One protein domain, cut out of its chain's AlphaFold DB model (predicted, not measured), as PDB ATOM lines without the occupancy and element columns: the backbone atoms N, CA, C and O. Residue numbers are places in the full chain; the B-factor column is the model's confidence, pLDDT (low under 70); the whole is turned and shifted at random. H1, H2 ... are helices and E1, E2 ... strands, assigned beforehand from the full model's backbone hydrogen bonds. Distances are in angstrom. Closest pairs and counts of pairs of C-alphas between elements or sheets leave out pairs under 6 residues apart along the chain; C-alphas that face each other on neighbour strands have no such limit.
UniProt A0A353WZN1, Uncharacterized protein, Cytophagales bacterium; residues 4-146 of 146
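This is residues 4 to 146 of the 146 residues of an uncharacterized protein of Cytophagales bacterium (UniProt A0A353WZN1). A strongly twisted sheet is built round one long strand, E2, with E1 along one side of it and E3 and E4 at different stretches of the other; the hairpin of E2 and E3 reaches away from the helices. H3 runs across the sheet, H4 and H5 meet it with a part of their length, H1 and H2 lie beyond H3 and H4, and H6 folds back along H5. The printed part has 143 residues, with six named helices and four named strands in the order H1 H2 H3 E1 E2 E3 H4 E4 H5 H6, and its class is mixed, helices and strands. The branched sheet is antiparallel in each neighbour pair. The whole is compact, with a radius of gyration of the C-alphas of 15.2 A and spans of 45 by 42 by 35 A.

E2 is residues 61 to 71, 31.9 A long, from C-alpha 61 at (191.035, 168.608, 226.537). E1 is residues 48 to 55, 20.6 A; E3 is 79 to 83 and E4 is 103 to 106. H3 is residues 29 to 44, 22.5 A, and H5 is 112 to 126, 21.0 A. H4 is residues 85 to 90, H2 is 15 to 21, and H1 is 4 to 12, from C-alpha 4 at (181.692, 200.196, 213.426). H6, residues 132 to 138, ends with C-alpha 138 at (181.328, 189.963, 230.755).

E1, E2 and E3 form a meander, each strand the antiparallel neighbour of the one before, in two hairpins; N 51 and O 65 are 2.9 A apart, N 68 and O 82 3.0 A. E4 is antiparallel to E2, with N 62 and O 105 at 2.9 A. H3 is on the sheet at a height of 11.1 A, across the strands at 82 degrees to E2 on the local plane. H4 only grazes the sheet with residues 85 to 89, H5 with 112 to 117. With residues 32 to 36 alone, H3 touches H4, the C-alphas of Phe 32 and Phe 87 closest at 6.2 A. H2 touches H4 at a shallow tilt of 25 degrees, opposite ways, Asn 20 and Ala 90 having the closest C-alphas, 4.9 A. H1 touches H3, the closest C-alphas being those of Lys 8 and Ile 29, 7.2 A. H5 and H6 form a helical hairpin, with the C-alphas of His 125 and Cys 135 closest at 6.1 A. In the six helices every O i to N i+4 pair is within hydrogen-bond range.

The C-alphas of Ser 58 and Gly 75, the two farthest apart, are 46.8 A from each other. The printed part has no cut. The link from H4 to E4, residues 91 to 102, is long. The mean pLDDT of the printed part is 92.9; residues 75 to 77 and residue 109 are under 70.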
ATOM      1  N   ILE A   4     181.529 201.382 214.274       94.00
ATOM      2  CA  ILE A   4     181.692 200.196 213.426       94.00
ATOM      3  C   ILE A   4     182.919 200.349 212.526       94.00
ATOM      4  O   ILE A   4     183.750 199.450 212.505       94.00
ATOM      5  N   GLU A   5     183.103 201.506 211.884       95.00
ATOM      6  CA  GLU A   5     184.301 201.789 211.075       95.00
ATOM      7  C   GLU A   5     185.594 201.686 211.898       95.00
ATOM      8  O   GLU A   5     186.578 201.105 211.447       95.00
ATOM      9  N   ARG A   6     185.583 202.174 213.148       95.62
ATOM     10  CA  ARG A   6     186.728 202.038 214.067       95.62
ATOM     11  C   ARG A   6     187.053 200.582 214.387       95.62
ATOM     12  O   ARG A   6     188.226 200.220 214.445       95.62
ATOM     13  N   ILE A   7     186.028 199.771 214.645       97.06
ATOM     14  CA  ILE A   7     186.186 198.336 214.912       97.06
ATOM     15  C   ILE A   7     186.732 197.638 213.665       97.06
ATOM     16  O   ILE A   7     187.697 196.884 213.767       97.06
ATOM     17  N   LYS A   8     186.152 197.929 212.496       97.50
ATOM     18  CA  LYS A   8     186.556 197.365 211.208       97.50
ATOM     19  C   LYS A   8     188.026 197.645 210.912       97.50
ATOM     20  O   LYS A   8     188.789 196.702 210.750       97.50
ATOM     21  N   SER A   9     188.449 198.905 211.020       96.94
ATOM     22  CA  SER A   9     189.853 199.297 210.848       96.94
ATOM     23  C   SER A   9     190.795 198.556 211.808       96.94
ATOM     24  O   SER A   9     191.874 198.113 211.417       96.94
ATOM     25  N   LYS A  10     190.404 198.358 213.074       96.88
ATOM     26  CA  LYS A  10     191.214 197.576 214.023       96.88
ATOM     27  C   LYS A  10     191.319 196.096 213.643       96.88
ATOM     28  O   LYS A  10     192.385 195.520 213.824       96.88
ATOM     29  N   ILE A  11     190.238 195.494 213.149       97.06
ATOM     30  CA  ILE A  11     190.224 194.096 212.696       97.06
ATOM     31  C   ILE A  11     191.074 193.928 211.438       97.06
ATOM     32  O   ILE A  11     191.865 192.996 211.378       97.06
ATOM     33  N   GLU A  12     190.967 194.838 210.471       96.88
ATOM     34  CA  GLU A  12     191.747 194.806 209.226       96.88
ATOM     35  C   GLU A  12     193.262 194.854 209.481       96.88
ATOM     36  O   GLU A  12     194.045 194.257 208.742       96.88
ATOM     37  N   ASN A  13     193.682 195.498 210.573       97.00
ATOM     38  CA  ASN A  13     195.078 195.530 211.006       97.00
ATOM     39  C   ASN A  13     195.540 194.246 211.732       97.00
ATOM     40  O   ASN A  13     196.741 194.038 211.920       97.00
ATOM     41  N   GLU A  14     194.624 193.358 212.123       97.44
ATOM     42  CA  GLU A  14     194.926 192.106 212.818       97.44
ATOM     43  C   GLU A  14     195.180 190.968 211.811       97.44
ATOM     44  O   GLU A  14     194.301 190.167 211.483       97.44
ATOM     45  N   LYS A  15     196.419 190.885 211.308       96.81
ATOM     46  CA  LYS A  15     196.796 190.008 210.179       96.81
ATOM     47  C   LYS A  15     196.376 188.542 210.343       96.81
ATOM     48  O   LYS A  15     195.944 187.922 209.373       96.81
ATOM     49  N   TRP A  16     196.524 187.965 211.538       97.19
ATOM     50  CA  TRP A  16     196.186 186.553 211.764       97.19
ATOM     51  C   TRP A  16     194.672 186.311 211.710       97.19
ATOM     52  O   TRP A  16     194.238 185.303 211.150       97.19
ATOM     53  N   LEU A  17     193.879 187.249 212.236       97.62
ATOM     54  CA  LEU A  17     192.422 187.185 212.230       97.62
ATOM     55  C   LEU A  17     191.904 187.315 210.798       97.62
ATOM     56  O   LEU A  17     191.149 186.460 210.340       97.62
ATOM     57  N   VAL A  18     192.377 188.326 210.065       97.38
ATOM     58  CA  VAL A  18     192.015 188.548 208.656       97.38
ATOM     59  C   VAL A  18     192.362 187.327 207.806       97.38
ATOM     60  O   VAL A  18     191.531 186.849 207.037       97.38
ATOM     61  N   LYS A  19     193.552 186.744 208.004       97.62
ATOM     62  CA  LYS A  19     193.957 185.505 207.326       97.62
ATOM     63  C   LYS A  19     192.997 184.347 207.609       97.62
ATOM     64  O   LYS A  19     192.751 183.544 206.715       97.62
ATOM     65  N   ASN A  20     192.487 184.215 208.832       97.50
ATOM     66  CA  ASN A  20     191.539 183.154 209.170       97.50
ATOM     67  C   ASN A  20     190.137 183.418 208.611       97.50
ATOM     68  O   ASN A  20     189.500 182.470 208.161       97.50
ATOM     69  N   ILE A  21     189.689 184.677 208.588       97.19
ATOM     70  CA  ILE A  21     188.429 185.083 207.951       97.19
ATOM     71  C   ILE A  21     188.471 184.737 206.459       97.19
ATOM     72  O   ILE A  21     187.616 183.998 205.988       97.19
ATOM     73  N   TYR A  22     189.529 185.124 205.741       94.56
ATOM     74  CA  TYR A  22     189.655 184.858 204.300       94.56
ATOM     75  C   TYR A  22     189.818 183.383 203.910       94.56
ATOM     76  O   TYR A  22     189.693 183.047 202.736       94.56
ATOM     77  N   LYS A  23     190.053 182.474 204.864       95.31
ATOM     78  CA  LYS A  23     189.967 181.026 204.600       95.31
ATOM     79  C   LYS A  23     188.521 180.530 204.471       95.31
ATOM     80  O   LYS A  23     188.319 179.384 204.079       95.31
ATOM     81  N   MET A  24     187.529 181.333 204.855       94.31
ATOM     82  CA  MET A  24     186.109 180.991 204.808       94.31
ATOM     83  C   MET A  24     185.433 181.791 203.692       94.31
ATOM     84  O   MET A  24     185.397 183.013 203.734       94.31
ATOM     85  N   THR A  25     184.875 181.109 202.694       92.06
ATOM     86  CA  THR A  25     184.293 181.757 201.502       92.06
ATOM     87  C   THR A  25     182.952 182.457 201.755       92.06
ATOM     88  O   THR A  25     182.552 183.298 200.961       92.06
ATOM     89  N   TYR A  26     182.258 182.121 202.844       92.75
ATOM     90  CA  TYR A  26     180.911 182.605 203.192       92.75
ATOM     91  C   TYR A  26     180.893 183.498 204.447       92.75
ATOM     92  O   TYR A  26     179.827 183.718 205.018       92.75
ATOM     93  N   PHE A  27     182.057 183.922 204.946       96.31
ATOM     94  CA  PHE A  27     182.167 184.680 206.191       96.31
ATOM     95  C   PHE A  27     183.218 185.776 206.053       96.31
ATOM     96  O   PHE A  27     184.405 185.483 205.916       96.31
ATOM     97  N   ASP A  28     182.782 187.029 206.112       97.19
ATOM     98  CA  ASP A  28     183.647 188.194 205.948       97.19
ATOM     99  C   ASP A  28     183.859 188.982 207.260       97.19
ATOM    100  O   ASP A  28     183.499 188.558 208.364       97.19
ATOM    101  N   ILE A  29     184.514 190.141 207.154       97.62
ATOM    102  CA  ILE A  29     184.787 191.021 208.297       97.62
ATOM    103  C   ILE A  29     183.492 191.601 208.883       97.62
ATOM    104  O   ILE A  29     183.375 191.726 210.105       97.62
ATOM    105  N   ASP A  30     182.511 191.942 208.050       96.88
ATOM    106  CA  ASP A  30     181.253 192.527 208.512       96.88
ATOM    107  C   ASP A  30     180.395 191.464 209.227       96.88
ATOM    108  O   ASP A  30     179.814 191.731 210.288       96.88
ATOM    109  N   ASP A  31     180.420 190.218 208.747       97.38
ATOM    110  CA  ASP A  31     179.869 189.049 209.430       97.38
ATOM    111  C   ASP A  31     180.555 188.772 210.765       97.38
ATOM    112  O   ASP A  31     179.874 188.492 211.763       97.38
ATOM    113  N   PHE A  32     181.884 188.883 210.822       98.06
ATOM    114  CA  PHE A  32     182.634 188.759 212.068       98.06
ATOM    115  C   PHE A  32     182.200 189.814 213.085       98.06
ATOM    116  O   PHE A  32     181.906 189.478 214.236       98.06
ATOM    117  N   ILE A  33     182.079 191.074 212.662       98.25
ATOM    118  CA  ILE A  33     181.628 192.174 213.521       98.25
ATOM    119  C   ILE A  33     180.204 191.914 214.027       98.25
ATOM    120  O   ILE A  33     179.952 191.956 215.236       98.25
ATOM    121  N   ARG A  34     179.269 191.585 213.134       97.56
ATOM    122  CA  ARG A  34     177.876 191.276 213.490       97.56
ATOM    123  C   ARG A  34     177.784 190.099 214.461       97.56
ATOM    124  O   ARG A  34     177.009 190.135 215.426       97.56
ATOM    125  N   THR A  35     178.593 189.067 214.242       97.56
ATOM    126  CA  THR A  35     178.623 187.875 215.092       97.56
ATOM    127  C   THR A  35     179.234 188.175 216.458       97.56
ATOM    128  O   THR A  35     178.651 187.780 217.466       97.56
ATOM    129  N   GLY A  36     180.315 188.957 216.522       98.12
ATOM    130  CA  GLY A  36     180.918 189.420 217.774       98.12
ATOM    131  C   GLY A  36     179.953 190.262 218.616       98.12
ATOM    132  O   GLY A  36     179.800 190.020 219.814       98.12
ATOM    133  N   MET A  37     179.212 191.188 217.996       98.00
ATOM    134  CA  MET A  37     178.154 191.943 218.688       98.00
ATOM    135  C   MET A  37     177.048 191.025 219.224       98.00
ATOM    136  O   MET A  37     176.580 191.205 220.350       98.00
ATOM    137  N   THR A  38     176.648 190.021 218.439       97.50
ATOM    138  CA  THR A  38     175.636 189.038 218.851       97.50
ATOM    139  C   THR A  38     176.142 188.163 220.001       97.50
ATOM    140  O   THR A  38     175.390 187.895 220.934       97.50
ATOM    141  N   TYR A  39     177.416 187.760 219.978       98.31
ATOM    142  CA  TYR A  39     178.077 187.013 221.053       98.31
ATOM    143  C   TYR A  39     178.052 187.801 222.368       98.31
ATOM    144  O   TYR A  39     177.558 187.305 223.378       98.31
ATOM    145  N   ILE A  40     178.473 189.072 222.340       98.25
ATOM    146  CA  ILE A  40     178.434 189.973 223.506       98.25
ATOM    147  C   ILE A  40     177.019 190.094 224.068       98.25
ATOM    148  O   ILE A  40     176.825 190.035 225.283       98.25
ATOM    149  N   LYS A  41     176.027 190.279 223.189       97.81
ATOM    150  CA  LYS A  41     174.626 190.399 223.597       97.81
ATOM    151  C   LYS A  41     174.139 189.124 224.285       97.81
ATOM    152  O   LYS A  41     173.524 189.213 225.342       97.81
ATOM    153  N   ALA A  42     174.453 187.959 223.725       97.56
ATOM    154  CA  ALA A  42     174.078 186.673 224.298       97.56
ATOM    155  C   ALA A  42     174.725 186.423 225.671       97.56
ATOM    156  O   ALA A  42     174.029 185.963 226.573       97.56
ATOM    157  N   ILE A  43     175.998 186.788 225.870       97.94
ATOM    158  CA  ILE A  43     176.645 186.732 227.195       97.94
ATOM    159  C   ILE A  43     175.945 187.679 228.172       97.94
ATOM    160  O   ILE A  43     175.538 187.268 229.255       97.94
ATOM    161  N   LYS A  44     175.742 188.943 227.777       97.56
ATOM    162  CA  LYS A  44     175.116 189.971 228.624       97.56
ATOM    163  C   LYS A  44     173.717 189.569 229.102       97.56
ATOM    164  O   LYS A  44     173.336 189.920 230.215       97.56
ATOM    165  N   GLU A  45     172.962 188.879 228.254       96.25
ATOM    166  CA  GLU A  45     171.588 188.443 228.514       96.25
ATOM    167  C   GLU A  45     171.506 187.033 229.122       96.25
ATOM    168  O   GLU A  45     170.405 186.529 229.316       96.25
ATOM    169  N   GLY A  46     172.639 186.378 229.411       95.44
ATOM    170  CA  GLY A  46     172.661 185.030 229.994       95.44
ATOM    171  C   GLY A  46     172.137 183.932 229.060       95.44
ATOM    172  O   GLY A  46     171.733 182.870 229.519       95.44
ATOM    173  N   ARG A  47     172.120 184.184 227.746       95.69
ATOM    174  CA  ARG A  47     171.598 183.260 226.723       95.69
ATOM    175  C   ARG A  47     172.674 182.402 226.063       95.69
ATOM    176  O   ARG A  47     172.334 181.546 225.249       95.69
ATOM    177  N   MET A  48     173.951 182.671 226.337       97.62
ATOM    178  CA  MET A  48     175.054 181.848 225.844       97.62
ATOM    179  C   MET A  48     175.119 180.541 226.627       97.62
ATOM    180  O   MET A  48     175.178 180.541 227.857       97.62
ATOM    181  N   ILE A  49     175.173 179.444 225.890       96.81
ATOM    182  CA  ILE A  49     175.288 178.087 226.400       96.81
ATOM    183  C   ILE A  49     176.432 177.359 225.696       96.81
ATOM    184  O   ILE A  49     176.916 177.780 224.636       96.81
ATOM    185  N   ASN A  50     176.854 176.247 226.278       96.00
ATOM    186  CA  ASN A  50     177.816 175.345 225.676       96.00
ATOM    187  C   ASN A  50     177.376 173.883 225.819       96.00
ATOM    188  O   ASN A  50     176.656 173.543 226.747       96.00
ATOM    189  N   SER A  51     177.824 173.042 224.890       94.50
ATOM    190  CA  SER A  51     177.666 171.586 224.941       94.50
ATOM    191  C   SER A  51     179.044 170.929 224.909       94.50
ATOM    192  O   SER A  51     179.874 171.279 224.058       94.50
ATOM    193  N   ILE A  52     179.281 169.971 225.809       93.69
ATOM    194  CA  ILE A  52     180.516 169.179 225.863       93.69
ATOM    195  C   ILE A  52     180.316 167.905 225.042       93.69
ATOM    196  O   ILE A  52     179.542 167.021 225.392       93.69
ATOM    197  N   GLY A  53     181.046 167.793 223.936       91.81
ATOM    198  CA  GLY A  53     180.966 166.647 223.040       91.81
ATOM    199  C   GLY A  53     181.769 165.447 223.535       91.81
ATOM    200  O   GLY A  53     181.340 164.308 223.356       91.81
ATOM    201  N   SER A  54     182.951 165.676 224.091       91.69
ATOM    202  CA  SER A  54     183.841 164.644 224.622       91.69
ATOM    203  C   SER A  54     184.888 165.272 225.531       91.69
ATOM    204  O   SER A  54     185.172 166.469 225.435       91.69
ATOM    205  N   VAL A  55     185.481 164.444 226.384       90.88
ATOM    206  CA  VAL A  55     186.582 164.803 227.279       90.88
ATOM    207  C   VAL A  55     187.727 163.825 227.017       90.88
ATOM    208  O   VAL A  55     187.482 162.631 226.834       90.88
ATOM    209  N   SER A  56     188.967 164.311 226.945       89.75
ATOM    210  CA  SER A  56     190.143 163.444 226.838       89.75
ATOM    211  C   SER A  56     190.309 162.597 228.099       89.75
ATOM    212  O   SER A  56     189.882 162.994 229.179       89.75
ATOM    213  N   SER A  57     190.997 161.460 227.990       87.94
ATOM    214  CA  SER A  57     191.291 160.590 229.140       87.94
ATOM    215  C   SER A  57     192.045 161.313 230.262       87.94
ATOM    216  O   SER A  57     191.801 161.056 231.433       87.94
ATOM    217  N   SER A  58     192.916 162.263 229.911       88.31
ATOM    218  CA  SER A  58     193.623 163.122 230.866       88.31
ATOM    219  C   SER A  58     192.758 164.223 231.493       88.31
ATOM    220  O   SER A  58     193.239 164.947 232.356       88.31
ATOM    221  N   GLY A  59     191.532 164.442 231.007       84.75
ATOM    222  CA  GLY A  59     190.677 165.567 231.405       84.75
ATOM    223  C   GLY A  59     191.119 166.942 230.881       84.75
ATOM    224  O   GLY A  59     190.367 167.908 231.006       84.75
ATOM    225  N   MET A  60     192.304 167.037 230.266       87.75
ATOM    226  CA  MET A  60     192.944 168.300 229.862       87.75
ATOM    227  C   MET A  60     192.449 168.872 228.530       87.75
ATOM    228  O   MET A  60     192.845 169.970 228.146       87.75
ATOM    229  N   SER A  61     191.608 168.145 227.798       89.44
ATOM    230  CA  SER A  61     191.035 168.608 226.537       89.44
ATOM    231  C   SER A  61     189.572 168.211 226.435       89.44
ATOM    232  O   SER A  61     189.173 167.127 226.865       89.44
ATOM    233  N   ARG A  62     188.763 169.096 225.860       91.19
ATOM    234  CA  ARG A  62     187.343 168.867 225.600       91.19
ATOM    235  C   ARG A  62     187.001 169.293 224.187       91.19
ATOM    236  O   ARG A  62     187.560 170.254 223.665       91.19
ATOM    237  N   THR A  63     186.033 168.612 223.587       94.06
ATOM    238  CA  THR A  63     185.346 169.155 222.413       94.06
ATOM    239  C   THR A  63     184.138 169.945 222.898       94.06
ATOM    240  O   THR A  63     183.287 169.400 223.596       94.06
ATOM    241  N   ILE A  64     184.072 171.240 222.591       94.75
ATOM    242  CA  ILE A  64     183.036 172.143 223.114       94.75
ATOM    243  C   ILE A  64     182.387 172.904 221.962       94.75
ATOM    244  O   ILE A  64     183.071 173.420 221.077       94.75
ATOM    245  N   LYS A  65     181.057 172.995 221.982       95.38
ATOM    246  CA  LYS A  65     180.269 173.807 221.050       95.38
ATOM    247  C   LYS A  65     179.611 174.959 221.795       95.38
ATOM    248  O   LYS A  65     178.889 174.718 222.753       95.38
ATOM    249  N   PHE A  66     179.812 176.188 221.323       96.44
ATOM    250  CA  PHE A  66     179.174 177.390 221.872       96.44
ATOM    251  C   PHE A  66     177.993 177.826 221.013       96.44
ATOM    252  O   PHE A  66     178.092 177.913 219.781       96.44
ATOM    253  N   MET A  67     176.873 178.111 221.669       96.88
ATOM    254  CA  MET A  67     175.629 178.519 221.025       96.88
ATOM    255  C   MET A  67     174.900 179.542 221.884       96.88
ATOM    256  O   MET A  67     175.087 179.590 223.093       96.88
ATOM    257  N   SER A  68     174.024 180.333 221.280       96.50
ATOM    258  CA  SER A  68     173.073 181.154 222.025       96.50
ATOM    259  C   SER A  68     171.652 180.715 221.730       96.50
ATOM    260  O   SER A  68     171.323 180.352 220.599       96.50
ATOM    261  N   THR A  69     170.797 180.763 222.748       93.75
ATOM    262  CA  THR A  69     169.353 180.589 222.570       93.75
ATOM    263  C   THR A  69     168.757 181.913 222.101       93.75
ATOM    264  O   THR A  69     168.831 182.929 222.800       93.75
ATOM    265  N   GLU A  70     168.206 181.927 220.892       90.75
ATOM    266  CA  GLU A  70     167.647 183.104 220.229       90.75
ATOM    267  C   GLU A  70     166.142 182.925 220.013       90.75
ATOM    268  O   GLU A  70     165.669 181.829 219.712       90.75
ATOM    269  N   LYS A  71     165.375 184.012 220.143       87.00
ATOM    270  CA  LYS A  71     163.941 184.013 219.829       87.00
ATOM    271  C   LYS A  71     163.743 184.217 218.325       87.00
ATOM    272  O   LYS A  71     164.385 185.090 217.734       87.00
ATOM    273  N   SER A  72     162.846 183.445 217.713       81.94
ATOM    274  CA  SER A  72     162.444 183.654 216.320       81.94
ATOM    275  C   SER A  72     161.781 185.026 216.140       81.94
ATOM    276  O   SER A  72     161.042 185.495 217.009       81.94
ATOM    277  N   LYS A  73     162.061 185.682 215.008       75.56
ATOM    278  CA  LYS A  73     161.430 186.958 214.625       75.56
ATOM    279  C   LYS A  73     160.089 186.763 213.913       75.56
ATOM    280  O   LYS A  73     159.274 187.677 213.908       75.56
ATOM    281  N   THR A  74     159.872 185.599 213.310       70.69
ATOM    282  CA  THR A  74     158.646 185.221 212.602       70.69
ATOM    283  C   THR A  74     157.695 184.538 213.588       70.69
ATOM    284  O   THR A  74     158.112 183.637 214.312       70.69
ATOM    285  N   GLY A  75     156.456 185.038 213.661       52.69
ATOM    286  CA  GLY A  75     155.476 184.823 214.736       52.69
ATOM    287  C   GLY A  75     155.403 183.413 215.342       52.69
ATOM    288  O   GLY A  75     155.221 182.428 214.636       52.69
ATOM    289  N   GLY A  76     155.501 183.355 216.676       66.50
ATOM    290  CA  GLY A  76     155.393 182.153 217.514       66.50
ATOM    291  C   GLY A  76     156.357 182.187 218.711       66.50
ATOM    292  O   GLY A  76     157.376 182.877 218.674       66.50
ATOM    293  N   MET A  77     156.071 181.437 219.788       64.12
ATOM    294  CA  MET A  77     157.022 181.183 220.894       64.12
ATOM    295  C   MET A  77     158.111 180.178 220.469       64.12
ATOM    296  O   MET A  77     158.327 179.164 221.124       64.12
ATOM    297  N   GLN A  78     158.768 180.417 219.336       81.00
ATOM    298  CA  GLN A  78     159.797 179.522 218.810       81.00
ATOM    299  C   GLN A  78     161.189 180.056 219.147       81.00
ATOM    300  O   GLN A  78     161.494 181.234 218.929       81.00
ATOM    301  N   TYR A  79     162.030 179.174 219.677       87.56
ATOM    302  CA  TYR A  79     163.428 179.434 219.994       87.56
ATOM    303  C   TYR A  79     164.316 178.592 219.080       87.56
ATOM    304  O   TYR A  79     163.940 177.491 218.685       87.56
ATOM    305  N   PHE A  80     165.498 179.102 218.752       90.50
ATOM    306  CA  PHE A  80     166.506 178.360 218.001       90.50
ATOM    307  C   PHE A  80     167.892 178.580 218.601       90.50
ATOM    308  O   PHE A  80     168.151 179.589 219.260       90.50
ATOM    309  N   HIS A  81     168.802 177.643 218.347       92.44
ATOM    310  CA  HIS A  81     170.200 177.796 218.723       92.44
ATOM    311  C   HIS A  81     170.990 178.422 217.579       92.44
ATOM    312  O   HIS A  81     171.142 177.835 216.507       92.44
ATOM    313  N   ARG A  82     171.537 179.615 217.812       93.81
ATOM    314  CA  ARG A  82     172.547 180.199 216.930       93.81
ATOM    315  C   ARG A  82     173.895 179.578 217.266       93.81
ATOM    316  O   ARG A  82     174.353 179.677 218.400       93.81
ATOM    317  N   ASN A  83     174.550 178.984 216.274       92.88
ATOM    318  CA  ASN A  83     175.936 178.548 216.408       92.88
ATOM    319  C   ASN A  83     176.911 179.715 216.161       92.88
ATOM    320  O   ASN A  83     176.598 180.664 215.439       92.88
ATOM    321  N   TYR A  84     178.095 179.635 216.769       95.69
ATOM    322  CA  TYR A  84     179.182 180.612 216.604       95.69
ATOM    323  C   TYR A  84     180.390 180.021 215.867       95.69
ATOM    324  O   TYR A  84     181.512 180.494 216.024       95.69
ATOM    325  N   TRP A  85     180.184 178.979 215.062       94.19
ATOM    326  CA  TRP A  85     181.279 178.199 214.484       94.19
ATOM    327  C   TRP A  85     182.251 179.039 213.641       94.19
ATOM    328  O   TRP A  85     183.447 179.058 213.924       94.19
ATOM    329  N   ALA A  86     181.754 179.817 212.677       95.00
ATOM    330  CA  ALA A  86     182.617 180.658 211.844       95.00
ATOM    331  C   ALA A  86     183.392 181.708 212.668       95.00
ATOM    332  O   ALA A  86     184.563 181.976 212.406       95.00
ATOM    333  N   PHE A  87     182.776 182.236 213.729       97.62
ATOM    334  CA  PHE A  87     183.416 183.183 214.643       97.62
ATOM    335  C   PHE A  87     184.567 182.545 215.427       97.62
ATOM    336  O   PHE A  87     185.653 183.115 215.497       97.62
ATOM    337  N   PHE A  88     184.378 181.338 215.958       96.88
ATOM    338  CA  PHE A  88     185.446 180.611 216.649       96.88
ATOM    339  C   PHE A  88     186.568 180.209 215.680       96.88
ATOM    340  O   PHE A  88     187.747 180.381 215.982       96.88
ATOM    341  N   LYS A  89     186.233 179.776 214.465       95.69
ATOM    342  CA  LYS A  89     187.238 179.486 213.435       95.69
ATOM    343  C   LYS A  89     188.059 180.730 213.064       95.69
ATOM    344  O   LYS A  89     189.283 180.644 212.968       95.69
ATOM    345  N   ALA A  90     187.422 181.898 212.941       97.31
ATOM    346  CA  ALA A  90     188.113 183.176 212.735       97.31
ATOM    347  C   ALA A  90     189.080 183.503 213.889       97.31
ATOM    348  O   ALA A  90     190.232 183.863 213.647       97.31
ATOM    349  N   LEU A  91     188.646 183.290 215.136       97.38
ATOM    350  CA  LEU A  91     189.456 183.475 216.347       97.38
ATOM    351  C   LEU A  91     190.586 182.441 216.524       97.38
ATOM    352  O   LEU A  91     191.344 182.533 217.485       97.38
ATOM    353  N   GLY A  92     190.741 181.498 215.590       95.69
ATOM    354  CA  GLY A  92     191.849 180.543 215.570       95.69
ATOM    355  C   GLY A  92     191.602 179.265 216.368       95.69
ATOM    356  O   GLY A  92     192.545 178.510 216.590       95.69
ATOM    357  N   TYR A  93     190.360 178.999 216.785       95.19
ATOM    358  CA  TYR A  93     190.012 177.721 217.404       95.19
ATOM    359  C   TYR A  93     190.025 176.591 216.366       95.19
ATOM    360  O   TYR A  93     189.582 176.756 215.225       95.19
ATOM    361  N   THR A  94     190.501 175.420 216.785       92.50
ATOM    362  CA  THR A  94     190.587 174.223 215.939       92.50
ATOM    363  C   THR A  94     189.308 173.407 216.052       92.50
ATOM    364  O   THR A  94     188.927 172.990 217.144       92.50
ATOM    365  N   GLU A  95     188.653 173.158 214.922       91.81
ATOM    366  CA  GLU A  95     187.466 172.307 214.862       91.81
ATOM    367  C   GLU A  95     187.799 170.856 215.242       91.81
ATOM    368  O   GLU A  95     188.854 170.315 214.894       91.81
ATOM    369  N   ALA A  96     186.900 170.227 215.992       89.75
ATOM    370  CA  ALA A  96     187.017 168.830 216.358       89.75
ATOM    371  C   ALA A  96     186.784 167.959 215.117       89.75
ATOM    372  O   ALA A  96     185.741 168.043 214.478       89.75
ATOM    373  N   ARG A  97     187.733 167.068 214.805       77.69
ATOM    374  CA  ARG A  97     187.689 166.218 213.596       77.69
ATOM    375  C   ARG A  97     186.438 165.340 213.478       77.69
ATOM    376  O   ARG A  97     186.136 164.880 212.388       77.69
ATOM    377  N   SER A  98     185.770 165.052 214.593       71.62
ATOM    378  CA  SER A  98     184.695 164.061 214.683       71.62
ATOM    379  C   SER A  98     183.301 164.650 214.905       71.62
ATOM    380  O   SER A  98     182.348 163.876 214.982       71.62
ATOM    381  N   LYS A  99     183.158 165.975 215.069       71.94
ATOM    382  CA  LYS A  99     181.872 166.600 215.419       71.94
ATOM    383  C   LYS A  99     181.733 168.011 214.844       71.94
ATOM    384  O   LYS A  99     182.378 168.942 215.325       71.94
ATOM    385  N   ASP A 100     180.804 168.172 213.905       78.25
ATOM    386  CA  ASP A 100     180.508 169.457 213.267       78.25
ATOM    387  C   ASP A 100     180.133 170.543 214.284       78.25
ATOM    388  O   ASP A 100     179.230 170.394 215.123       78.25
ATOM    389  N   GLY A 101     180.830 171.676 214.201       83.62
ATOM    390  CA  GLY A 101     180.584 172.827 215.065       83.62
ATOM    391  C   GLY A 101     181.120 172.699 216.494       83.62
ATOM    392  O   GLY A 101     180.888 173.610 217.289       83.62
ATOM    393  N   TYR A 102     181.820 171.612 216.833       93.75
ATOM    394  CA  TYR A 102     182.574 171.494 218.083       93.75
ATOM    395  C   TYR A 102     184.031 171.904 217.862       93.75
ATOM    396  O   TYR A 102     184.614 171.643 216.815       93.75
ATOM    397  N   PHE A 103     184.645 172.503 218.875       94.44
ATOM    398  CA  PHE A 103     186.048 172.908 218.856       94.44
ATOM    399  C   PHE A 103     186.835 172.151 219.910       94.44
ATOM    400  O   PHE A 103     186.350 171.952 221.022       94.44
ATOM    401  N   SER A 104     188.055 171.753 219.566       93.25
ATOM    402  CA  SER A 104     189.008 171.181 220.511       93.25
ATOM    403  C   SER A 104     189.597 172.301 221.362       93.25
ATOM    404  O   SER A 104     190.337 173.148 220.858       93.25
ATOM    405  N   ILE A 105     189.269 172.300 222.650       91.69
ATOM    406  CA  ILE A 105     189.720 173.292 223.622       91.69
ATOM    407  C   ILE A 105     190.559 172.563 224.663       91.69
ATOM    408  O   ILE A 105     190.091 171.619 225.295       91.69
ATOM    409  N   GLY A 106     191.819 172.977 224.786       88.75
ATOM    410  CA  GLY A 106     192.734 172.487 225.810       88.75
ATOM    411  C   GLY A 106     192.736 173.400 227.032       88.75
ATOM    412  O   GLY A 106     192.536 174.608 226.907       88.75
ATOM    413  N   GLY A 107     193.007 172.828 228.200       77.69
ATOM    414  CA  GLY A 107     193.162 173.553 229.456       77.69
ATOM    415  C   GLY A 107     194.316 173.004 230.291       77.69
ATOM    416  O   GLY A 107     194.741 171.865 230.122       77.69
ATOM    417  N   CYS A 108     194.818 173.830 231.207       71.25
ATOM    418  CA  CYS A 108     195.870 173.479 232.168       71.25
ATOM    419  C   CYS A 108     195.352 173.424 233.620       71.25
ATOM    420  O   CYS A 108     196.108 173.678 234.552       71.25
ATOM    421  N   GLY A 109     194.061 173.116 233.814       69.81
ATOM    422  CA  GLY A 109     193.412 173.014 235.134       69.81
ATOM    423  C   GLY A 109     192.357 174.088 235.432       69.81
ATOM    424  O   GLY A 109     191.619 173.961 236.402       69.81
ATOM    425  N   MET A 110     192.234 175.116 234.586       81.31
ATOM    426  CA  MET A 110     191.132 176.087 234.638       81.31
ATOM    427  C   MET A 110     189.891 175.549 233.911       81.31
ATOM    428  O   MET A 110     190.011 174.759 232.970       81.31
ATOM    429  N   ASP A 111     188.699 176.003 234.312       89.62
ATOM    430  CA  ASP A 111     187.469 175.751 233.558       89.62
ATOM    431  C   ASP A 111     187.617 176.293 232.124       89.62
ATOM    432  O   ASP A 111     187.694 177.500 231.885       89.62
ATOM    433  N   MET A 112     187.670 175.369 231.161       92.50
ATOM    434  CA  MET A 112     187.864 175.667 229.741       92.50
ATOM    435  C   MET A 112     186.748 176.536 229.156       92.50
ATOM    436  O   MET A 112     187.001 177.299 228.224       92.50
ATOM    437  N   ILE A 113     185.523 176.442 229.676       94.50
ATOM    438  CA  ILE A 113     184.387 177.239 229.202       94.50
ATOM    439  C   ILE A 113     184.581 178.693 229.633       94.50
ATOM    440  O   ILE A 113     184.432 179.609 228.818       94.50
ATOM    441  N   PHE A 114     184.972 178.890 230.895       95.31
ATOM    442  CA  PHE A 114     185.323 180.199 231.436       95.31
ATOM    443  C   PHE A 114     186.504 180.814 230.683       95.31
ATOM    444  O   PHE A 114     186.361 181.913 230.154       95.31
ATOM    445  N   ASP A 115     187.634 180.108 230.566       94.94
ATOM    446  CA  ASP A 115     188.845 180.622 229.905       94.94
ATOM    447  C   ASP A 115     188.573 181.006 228.441       94.94
ATOM    448  O   ASP A 115     188.990 182.070 227.975       94.94
ATOM    449  N   THR A 116     187.787 180.196 227.731       95.94
ATOM    450  CA  THR A 116     187.379 180.485 226.351       95.94
ATOM    451  C   THR A 116     186.554 181.768 226.261       95.94
ATOM    452  O   THR A 116     186.854 182.646 225.446       95.94
ATOM    453  N   ASN A 117     185.523 181.913 227.104       97.44
ATOM    454  CA  ASN A 117     184.723 183.138 227.139       97.44
ATOM    455  C   ASN A 117     185.578 184.350 227.528       97.44
ATOM    456  O   ASN A 117     185.518 185.387 226.867       97.44
ATOM    457  N   TYR A 118     186.420 184.203 228.549       97.38
ATOM    458  CA  TYR A 118     187.331 185.234 229.023       97.38
ATOM    459  C   TYR A 118     188.211 185.758 227.878       97.38
ATOM    460  O   TYR A 118     188.185 186.951 227.566       97.38
ATOM    461  N   ARG A 119     188.916 184.872 227.164       97.12
ATOM    462  CA  ARG A 119     189.766 185.248 226.020       97.12
ATOM    463  C   ARG A 119     188.976 185.941 224.915       97.12
ATOM    464  O   ARG A 119     189.396 186.995 224.435       97.12
ATOM    465  N   ASN A 120     187.817 185.396 224.549       98.00
ATOM    466  CA  ASN A 120     186.966 185.969 223.504       98.00
ATOM    467  C   ASN A 120     186.499 187.386 223.863       98.00
ATOM    468  O   ASN A 120     186.594 188.297 223.037       98.00
ATOM    469  N   ILE A 121     186.049 187.611 225.100       98.62
ATOM    470  CA  ILE A 121     185.631 188.937 225.574       98.62
ATOM    471  C   ILE A 121     186.810 189.920 225.581       98.62
ATOM    472  O   ILE A 121     186.652 191.065 225.150       98.62
ATOM    473  N   HIS A 122     188.007 189.483 225.984       98.56
ATOM    474  CA  HIS A 122     189.208 190.321 225.950       98.56
ATOM    475  C   HIS A 122     189.637 190.703 224.526       98.56
ATOM    476  O   HIS A 122     190.026 191.855 224.295       98.56
ATOM    477  N   TYR A 123     189.527 189.788 223.558       98.25
ATOM    478  CA  TYR A 123     189.737 190.108 222.144       98.25
ATOM    479  C   TYR A 123     188.735 191.156 221.645       98.25
ATOM    480  O   TYR A 123     189.128 192.184 221.088       98.25
ATOM    481  N   LEU A 124     187.445 190.964 221.929       98.38
ATOM    482  CA  LEU A 124     186.399 191.911 221.537       98.38
ATOM    483  C   LEU A 124     186.586 193.290 222.196       98.38
ATOM    484  O   LEU A 124     186.360 194.323 221.561       98.38
ATOM    485  N   HIS A 125     187.064 193.347 223.440       98.38
ATOM    486  CA  HIS A 125     187.454 194.604 224.079       98.38
ATOM    487  C   HIS A 125     188.631 195.279 223.358       98.38
ATOM    488  O   HIS A 125     188.548 196.466 223.039       98.38
ATOM    489  N   ARG A 126     189.700 194.534 223.035       97.62
ATOM    490  CA  ARG A 126     190.882 195.055 222.321       97.62
ATOM    491  C   ARG A 126     190.497 195.731 220.999       97.62
ATOM    492  O   ARG A 126     190.954 196.844 220.702       97.62
ATOM    493  N   TRP A 127     189.594 195.107 220.245       97.62
ATOM    494  CA  TRP A 127     189.096 195.645 218.976       97.62
ATOM    495  C   TRP A 127     188.010 196.721 219.131       97.62
ATOM    496  O   TRP A 127     187.610 197.331 218.146       97.62
ATOM    497  N   GLY A 128     187.590 197.053 220.356       97.31
ATOM    498  CA  GLY A 128     186.718 198.199 220.639       97.31
ATOM    499  C   GLY A 128     185.216 197.912 220.580       97.31
ATOM    500  O   GLY A 128     184.417 198.848 220.498       97.31
ATOM    501  N   PHE A 129     184.802 196.645 220.650       98.12
ATOM    502  CA  PHE A 129     183.381 196.291 220.691       98.12
ATOM    503  C   PHE A 129     182.703 196.771 221.981       98.12
ATOM    504  O   PHE A 129     181.554 197.226 221.953       98.12
ATOM    505  N   ILE A 130     183.417 196.698 223.104       98.25
ATOM    506  CA  ILE A 130     182.917 196.966 224.458       98.25
ATOM    507  C   ILE A 130     183.891 197.852 225.238       98.25
ATOM    508  O   ILE A 130     185.064 197.952 224.883       98.25
ATOM    509  N   SER A 131     183.409 198.501 226.298       98.12
ATOM    510  CA  SER A 131     184.262 199.263 227.220       98.12
ATOM    511  C   SER A 131     185.035 198.349 228.173       98.12
ATOM    512  O   SER A 131     184.695 197.175 228.333       98.12
ATOM    513  N   ARG A 132     186.033 198.901 228.876       98.19
ATOM    514  CA  ARG A 132     186.775 198.161 229.905       98.19
ATOM    515  C   ARG A 132     185.856 197.621 231.005       98.19
ATOM    516  O   ARG A 132     185.873 196.429 231.268       98.19
ATOM    517  N   LYS A 133     184.953 198.461 231.525       98.31
ATOM    518  CA  LYS A 133     183.937 198.062 232.518       98.31
ATOM    519  C   LYS A 133     183.059 196.904 232.034       98.31
ATOM    520  O   LYS A 133     182.680 196.038 232.816       98.31
ATOM    521  N   GLN A 134     182.700 196.890 230.749       98.31
ATOM    522  CA  GLN A 134     181.962 195.767 230.174       98.31
ATOM    523  C   GLN A 134     182.836 194.519 230.045       98.31
ATOM    524  O   GLN A 134     182.346 193.437 230.335       98.31
ATOM    525  N   CYS A 135     184.102 194.656 229.645       98.62
ATOM    526  CA  CYS A 135     185.058 193.551 229.586       98.62
ATOM    527  C   CYS A 135     185.202 192.873 230.952       98.62
ATOM    528  O   CYS A 135     184.972 191.672 231.049       98.62
ATOM    529  N   ASP A 136     185.482 193.657 231.998       98.12
ATOM    530  CA  ASP A 136     185.706 193.153 233.357       98.12
ATOM    531  C   ASP A 136     184.490 192.368 233.880       98.12
ATOM    532  O   ASP A 136     184.644 191.349 234.543       98.12
ATOM    533  N   ARG A 137     183.270 192.796 233.527       98.38
ATOM    534  CA  ARG A 137     182.037 192.080 233.882       98.38
ATOM    535  C   ARG A 137     181.792 190.848 233.007       98.38
ATOM    536  O   ARG A 137     181.528 189.773 233.528       98.38
ATOM    537  N   LEU A 138     181.784 191.007 231.683       98.38
ATOM    538  CA  LEU A 138     181.328 189.963 230.755       98.38
ATOM    539  C   LEU A 138     182.320 188.799 230.653       98.38
ATOM    540  O   LEU A 138     181.900 187.670 230.420       98.38
ATOM    541  N   ALA A 139     183.615 189.054 230.856       97.69
ATOM    542  CA  ALA A 139     184.634 188.007 230.860       97.69
ATOM    543  C   ALA A 139     184.433 187.017 232.020       97.69
ATOM    544  O   ALA A 139     184.797 185.855 231.894       97.69
ATOM    545  N   GLN A 140     183.794 187.465 233.109       96.88
ATOM    546  CA  GLN A 140     183.466 186.650 234.282       96.88
ATOM    547  C   GLN A 140     182.128 185.898 234.155       96.88
ATOM    548  O   GLN A 140     181.774 185.115 235.030       96.88
ATOM    549  N   MET A 141     181.359 186.126 233.084       96.88
ATOM    550  CA  MET A 141     180.061 185.478 232.870       96.88
ATOM    551  C   MET A 141     180.229 184.172 232.091       96.88
ATOM    552  O   MET A 141     180.024 184.140 230.877       96.88
ATOM    553  N   THR A 142     180.618 183.104 232.788       95.12
ATOM    554  CA  THR A 142     180.782 181.766 232.202       95.12
ATOM    555  C   THR A 142     179.475 181.279 231.562       95.12
ATOM    556  O   THR A 142     178.445 181.255 232.235       95.12
ATOM    557  N   PRO A 143     179.487 180.880 230.277       96.00
ATOM    558  CA  PRO A 143     178.340 180.241 229.635       96.00
ATOM    559  C   PRO A 143     177.867 178.977 230.358       96.00
ATOM    560  O   PRO A 143     178.683 178.160 230.776       96.00
ATOM    561  N   ASN A 144     176.550 178.771 230.422       93.94
ATOM    562  CA  ASN A 144     175.975 177.581 231.053       93.94
ATOM    563  C   ASN A 144     176.221 176.333 230.200       93.94
ATOM    564  O   ASN A 144     176.066 176.378 228.979       93.94
ATOM    565  N   THR A 145     176.579 175.224 230.838       93.88
ATOM    566  CA  THR A 145     176.699 173.918 230.177       93.88
ATOM    567  C   THR A 145     175.342 173.234 230.144       93.88
ATOM    568  O   THR A 145     174.649 173.221 231.161       93.88
ATOM    569  N   ILE A 146     174.977 172.688 228.984       90.38
ATOM    570  CA  ILE A 146     173.760 171.896 228.765       90.38
ATOM    571  C   ILE A 146     174.087 170.469 228.332       90.38
ATOM    572  O   ILE A 146     175.192 170.258 227.777       90.38
TER     573      ILE A 146